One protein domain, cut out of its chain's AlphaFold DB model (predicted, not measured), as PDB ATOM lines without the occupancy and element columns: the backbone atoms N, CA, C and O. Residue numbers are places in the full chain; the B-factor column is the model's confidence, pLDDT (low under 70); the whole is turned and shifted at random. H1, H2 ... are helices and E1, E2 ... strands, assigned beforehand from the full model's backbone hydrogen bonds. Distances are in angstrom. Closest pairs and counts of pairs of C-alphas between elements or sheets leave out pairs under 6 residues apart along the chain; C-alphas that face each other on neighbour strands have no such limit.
ATOM      1  N   PRO A   4     180.648 149.078 140.116       85.88
ATOM      2  CA  PRO A   4     180.575 147.809 139.384       85.88
ATOM      3  C   PRO A   4     180.632 148.003 137.864       85.88
ATOM      4  O   PRO A   4     181.319 147.259 137.164       85.88
ATOM      5  N   GLY A   5     179.940 149.033 137.362       85.81
ATOM      6  CA  GLY A   5     179.924 149.386 135.945       85.81
ATOM      7  C   GLY A   5     181.288 149.848 135.433       85.81
ATOM      8  O   GLY A   5     181.637 149.546 134.296       85.81
ATOM      9  N   TYR A   6     182.079 150.520 136.273       86.62
ATOM     10  CA  TYR A   6     183.447 150.921 135.945       86.62
ATOM     11  C   TYR A   6     184.371 149.717 135.699       86.62
ATOM     12  O   TYR A   6     185.115 149.714 134.725       86.62
ATOM     13  N   LEU A   7     184.255 148.660 136.510       85.06
ATOM     14  CA  LEU A   7     185.031 147.423 136.346       85.06
ATOM     15  C   LEU A   7     184.398 146.420 135.361       85.06
ATOM     16  O   LEU A   7     184.881 145.298 135.224       85.06
ATOM     17  N   GLY A   8     183.296 146.786 134.697       85.69
ATOM     18  CA  GLY A   8     182.616 145.912 133.738       85.69
ATOM     19  C   GLY A   8     182.027 144.637 134.353       85.69
ATOM     20  O   GLY A   8     181.849 143.645 133.646       85.69
ATOM     21  N   MET A   9     181.718 144.640 135.653       87.06
ATOM     22  CA  MET A   9     181.209 143.473 136.380       87.06
ATOM     23  C   MET A   9     179.809 143.707 136.953       87.06
ATOM     24  O   MET A   9     179.357 144.840 137.129       87.06
ATOM     25  N   CYS A  10     179.094 142.626 137.275       88.25
ATOM     26  CA  CYS A  10     177.783 142.753 137.905       88.25
ATOM     27  C   CYS A  10     177.909 143.182 139.378       88.25
ATOM     28  O   CYS A  10     178.882 142.862 140.066       88.25
ATOM     29  N   ARG A  11     176.886 143.880 139.883       86.38
ATOM     30  CA  ARG A  11     176.860 144.415 141.254       86.38
ATOM     31  C   ARG A  11     177.041 143.341 142.330       86.38
ATOM     32  O   ARG A  11     177.679 143.602 143.344       86.38
ATOM     33  N   ASP A  12     176.503 142.147 142.113       89.88
ATOM     34  CA  ASP A  12     176.591 141.059 143.090       89.88
ATOM     35  C   ASP A  12     178.003 140.479 143.182       89.88
ATOM     36  O   ASP A  12     178.461 140.161 144.278       89.88
ATOM     37  N   VAL A  13     178.707 140.381 142.049       86.44
ATOM     38  CA  VAL A  13     180.123 139.996 142.020       86.44
ATOM     39  C   VAL A  13     180.948 141.087 142.691       86.44
ATOM     40  O   VAL A  13     181.664 140.786 143.638       86.44
ATOM     41  N   PHE A  14     180.740 142.353 142.318       89.75
ATOM     42  CA  PHE A  14     181.430 143.492 142.927       89.75
ATOM     43  C   PHE A  14     181.299 143.513 144.457       89.75
ATOM     44  O   PHE A  14     182.295 143.640 145.165       89.75
ATOM     45  N   ASN A  15     180.083 143.335 144.981       89.94
ATOM     46  CA  ASN A  15     179.828 143.332 146.423       89.94
ATOM     47  C   ASN A  15     180.528 142.184 147.167       89.94
ATOM     48  O   ASN A  15     180.801 142.320 148.355       89.94
ATOM     49  N   LYS A  16     180.793 141.063 146.491       91.06
ATOM     50  CA  LYS A  16     181.457 139.894 147.082       91.06
ATOM     51  C   LYS A  16     182.976 139.955 146.955       91.06
ATOM     52  O   LYS A  16     183.661 139.524 147.873       91.06
ATOM     53  N   THR A  17     183.492 140.441 145.828       88.62
ATOM     54  CA  THR A  17     184.917 140.329 145.483       88.62
ATOM     55  C   THR A  17     185.681 141.633 145.645       88.62
ATOM     56  O   THR A  17     186.814 141.608 146.110       88.62
ATOM     57  N   VAL A  18     185.085 142.769 145.284       88.38
ATOM     58  CA  VAL A  18     185.771 144.070 145.289       88.38
ATOM     59  C   VAL A  18     185.466 144.818 146.572       88.38
ATOM     60  O   VAL A  18     186.382 145.241 147.262       88.38
ATOM     61  N   ARG A  19     184.184 144.929 146.931       88.19
ATOM     62  CA  ARG A  19     183.708 145.757 148.046       88.19
ATOM     63  C   ARG A  19     184.380 145.475 149.401       88.19
ATOM     64  O   ARG A  19     184.625 146.444 150.104       88.19
ATOM     65  N   PRO A  20     184.728 144.228 149.780       90.25
ATOM     66  CA  PRO A  20     185.470 143.978 151.020       90.25
ATOM     67  C   PRO A  20     186.914 144.505 151.008       90.25
ATOM     68  O   PRO A  20     187.513 144.660 152.066       90.25
ATOM     69  N   ASN A  21     187.473 144.749 149.821       87.19
ATOM     70  CA  ASN A  21     188.868 145.136 149.609       87.19
ATOM     71  C   ASN A  21     189.045 146.637 149.326       87.19
ATOM     72  O   ASN A  21     190.174 147.086 149.163       87.19
ATOM     73  N   VAL A  22     187.955 147.410 149.263       87.69
ATOM     74  CA  VAL A  22     187.979 148.863 149.032       87.69
ATOM     75  C   VAL A  22     187.217 149.590 150.131       87.69
ATOM     76  O   VAL A  22     186.196 149.113 150.629       87.69
ATOM     77  N   ARG A  23     187.701 150.768 150.517       85.44
ATOM     78  CA  ARG A  23     187.042 151.617 151.504       85.44
ATOM     79  C   ARG A  23     185.787 152.227 150.903       85.44
ATOM     80  O   ARG A  23     185.777 152.753 149.789       85.44
ATOM     81  N   GLU A  24     184.727 152.183 151.693       88.31
ATOM     82  CA  GLU A  24     183.456 152.796 151.359       88.31
ATOM     83  C   GLU A  24     183.222 154.048 152.205       88.31
ATOM     84  O   GLU A  24     183.568 154.093 153.387       88.31
ATOM     85  N   PHE A  25     182.626 155.076 151.602       86.56
ATOM     86  CA  PHE A  25     182.198 156.268 152.326       86.56
ATOM     87  C   PHE A  25     180.717 156.557 152.066       86.56
ATOM     88  O   PHE A  25     180.257 156.494 150.923       86.56
ATOM     89  N   PRO A  26     179.932 156.878 153.105       84.69
ATOM     90  CA  PRO A  26     178.527 157.194 152.924       84.69
ATOM     91  C   PRO A  26     178.370 158.543 152.212       84.69
ATOM     92  O   PRO A  26     178.977 159.545 152.587       84.69
ATOM     93  N   ILE A  27     177.501 158.579 151.205       80.00
ATOM     94  CA  ILE A  27     177.037 159.803 150.555       80.00
ATOM     95  C   ILE A  27     175.548 159.934 150.883       80.00
ATOM     96  O   ILE A  27     174.711 159.203 150.356       80.00
ATOM     97  N   GLY A  28     175.186 160.857 151.772       80.44
ATOM     98  CA  GLY A  28     173.791 161.047 152.179       80.44
ATOM     99  C   GLY A  28     173.187 159.826 152.893       80.44
ATOM    100  O   GLY A  28     173.875 159.116 153.615       80.44
ATOM    101  N   LYS A  29     171.873 159.601 152.732       74.75
ATOM    102  CA  LYS A  29     171.124 158.585 153.505       74.75
ATOM    103  C   LYS A  29     171.196 157.157 152.947       74.75
ATOM    104  O   LYS A  29     170.870 156.227 153.675       74.75
ATOM    105  N   GLN A  30     171.520 156.981 151.666       73.44
ATOM    106  CA  GLN A  30     171.374 155.688 150.973       73.44
ATOM    107  C   GLN A  30     172.498 155.362 149.982       73.44
ATOM    108  O   GLN A  30     172.633 154.204 149.594       73.44
ATOM    109  N   SER A  31     173.284 156.348 149.542       73.94
ATOM    110  CA  SER A  31     174.377 156.108 148.598       73.94
ATOM    111  C   SER A  31     175.685 155.822 149.317       73.94
ATOM    112  O   SER A  31     175.960 156.349 150.394       73.94
ATOM    113  N   VAL A  32     176.504 154.995 148.678       84.75
ATOM    114  CA  VAL A  32     177.849 154.641 149.116       84.75
ATOM    115  C   VAL A  32     178.796 154.977 147.972       84.75
ATOM    116  O   VAL A  32     178.551 154.584 146.830       84.75
ATOM    117  N   GLY A  33     179.824 155.761 148.270       85.06
ATOM    118  CA  GLY A  33     180.896 156.121 147.356       85.06
ATOM    119  C   GLY A  33     182.134 155.255 147.567       85.06
ATOM    120  O   GLY A  33     182.350 154.713 148.652       85.06
ATOM    121  N   PHE A  34     182.944 155.164 146.516       86.62
ATOM    122  CA  PHE A  34     184.247 154.505 146.507       86.62
ATOM    123  C   PHE A  34     185.264 155.478 145.913       86.62
ATOM    124  O   PHE A  34     184.956 156.156 144.927       86.62
ATOM    125  N   ASP A  35     186.445 155.577 146.519       83.94
ATOM    126  CA  ASP A  35     187.539 156.358 145.944       83.94
ATOM    127  C   ASP A  35     188.140 155.566 144.785       83.94
ATOM    128  O   ASP A  35     188.497 154.409 144.961       83.94
ATOM    129  N   ARG A  36     188.245 156.170 143.599       78.25
ATOM    130  CA  ARG A  36     188.729 155.505 142.381       78.25
ATOM    131  C   ARG A  36     190.165 154.988 142.514       78.25
ATOM    132  O   ARG A  36     190.521 154.033 141.835       78.25
ATOM    133  N   ILE A  37     190.956 155.581 143.407       83.06
ATOM    134  CA  ILE A  37     192.345 155.183 143.658       83.06
ATOM    135  C   ILE A  37     192.452 153.739 144.180       83.06
ATOM    136  O   ILE A  37     193.506 153.133 144.041       83.06
ATOM    137  N   GLU A  38     191.391 153.163 144.752       80.69
ATOM    138  CA  GLU A  38     191.448 151.824 145.363       80.69
ATOM    139  C   GLU A  38     190.937 150.677 144.468       80.69
ATOM    140  O   GLU A  38     191.577 149.624 144.444       80.69
ATOM    141  N   PRO A  39     189.840 150.832 143.697       82.31
ATOM    142  CA  PRO A  39     189.410 149.835 142.723       82.31
ATOM    143  C   PRO A  39     190.424 149.587 141.605       82.31
ATOM    144  O   PRO A  39     190.487 148.463 141.115       82.31
ATOM    145  N   ASP A  40     191.193 150.606 141.204       84.81
ATOM    146  CA  ASP A  40     192.169 150.508 140.108       84.81
ATOM    147  C   ASP A  40     193.291 149.489 140.436       84.81
ATOM    148  O   ASP A  40     193.407 148.499 139.713       84.81
ATOM    149  N   PRO A  41     194.025 149.596 141.566       86.94
ATOM    150  CA  PRO A  41     195.019 148.595 141.967       86.94
ATOM    151  C   PRO A  41     194.456 147.183 142.152       86.94
ATOM    152  O   PRO A  41     195.126 146.200 141.840       86.94
ATOM    153  N   TRP A  42     193.225 147.055 142.664       88.31
ATOM    154  CA  TRP A  42     192.574 145.746 142.772       88.31
ATOM    155  C   TRP A  42     192.350 145.129 141.386       88.31
ATOM    156  O   TRP A  42     192.567 143.930 141.199       88.31
ATOM    157  N   ALA A  43     191.928 145.945 140.415       86.38
ATOM    158  CA  ALA A  43     191.683 145.498 139.052       86.38
ATOM    159  C   ALA A  43     192.977 145.053 138.369       86.38
ATOM    160  O   ALA A  43     192.970 144.005 137.729       86.38
ATOM    161  N   ASP A  44     194.076 145.783 138.559       87.25
ATOM    162  CA  ASP A  44     195.387 145.421 138.013       87.25
ATOM    163  C   ASP A  44     195.842 144.046 138.524       87.25
ATOM    164  O   ASP A  44     196.113 143.150 137.725       87.25
ATOM    165  N   VAL A  45     195.803 143.821 139.846       89.50
ATOM    166  CA  VAL A  45     196.148 142.520 140.455       89.50
ATOM    167  C   VAL A  45     195.232 141.403 139.951       89.50
ATOM    168  O   VAL A  45     195.675 140.284 139.688       89.50
ATOM    169  N   TYR A  46     193.937 141.685 139.810       86.94
ATOM    170  CA  TYR A  46     192.975 140.707 139.310       86.94
ATOM    171  C   TYR A  46     193.232 140.353 137.841       86.94
ATOM    172  O   TYR A  46     193.151 139.181 137.472       86.94
ATOM    173  N   ILE A  47     193.559 141.341 137.006       86.19
ATOM    174  CA  ILE A  47     193.914 141.140 135.601       86.19
ATOM    175  C   ILE A  47     195.202 140.330 135.508       86.19
ATOM    176  O   ILE A  47     195.219 139.348 134.783       86.19
ATOM    177  N   GLU A  48     196.245 140.665 136.265       86.62
ATOM    178  CA  GLU A  48     197.494 139.895 136.276       86.62
ATOM    179  C   GLU A  48     197.273 138.429 136.678       86.62
ATOM    180  O   GLU A  48     197.841 137.525 136.070       86.62
ATOM    181  N   ALA A  49     196.406 138.178 137.662       83.81
ATOM    182  CA  ALA A  49     196.111 136.825 138.128       83.81
ATOM    183  C   ALA A  49     195.217 136.018 137.167       83.81
ATOM    184  O   ALA A  49     195.312 134.791 137.126       83.81
ATOM    185  N   MET A  50     194.316 136.685 136.441       84.25
ATOM    186  CA  MET A  50     193.237 136.039 135.676       84.25
ATOM    187  C   MET A  50     193.329 136.269 134.165       84.25
ATOM    188  O   MET A  50     192.462 135.794 133.426       84.25
ATOM    189  N   ALA A  51     194.337 137.000 133.686       81.56
ATOM    190  CA  ALA A  51     194.549 137.244 132.268       81.56
ATOM    191  C   ALA A  51     194.742 135.911 131.549       81.56
ATOM    192  O   ALA A  51     195.693 135.165 131.772       81.56
TER     193      ALA A  51
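This is residues 4 to 51 of the 144 residues of an uncharacterized protein of Pseudomonas fluorescens (UniProt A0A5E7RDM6). A small two-stranded hairpin, E1 and E2, lies at one end of an elongated model and helix H2 at the other, with short helix H1 off to one side between them. The printed part has 48 residues, in the order H1, E1, E2, H2, of mixed class, with one antiparallel sheet, E1 - E2. It is only just compact, close to loose, with a radius of gyration of the C-alphas of 11.3 A and spans of 38 by 20 by 16 A.

H1 is residues 11 to 17, 10.0 A long, from C-alpha 11 at (176.860, 144.415, 141.254). E1 is residues 24 to 27, 9.5 A, and E2 residues 31 to 34, 10.2 A. H2, residues 39 to 50, is 16.0 A long and ends with C-alpha 50 at (193.237, 136.039, 135.676).

H1 is apart from E2 and from H2. E1 and E2 form a hairpin, antiparallel at 139 degrees; C-alphas 26 and 32 face each other at 4.6 A, and N 27 and O 31 are within hydrogen-bond range at 2.8 A. E1 and H2 are apart. In H1 and H2 every O i to N i+4 pair is within hydrogen-bond range.

The C-alphas farthest apart, of Lys 29 and Ala 51, are 38.1 A apart. The printed part has no cut, no link is long, and no printed residue is under pLDDT 70.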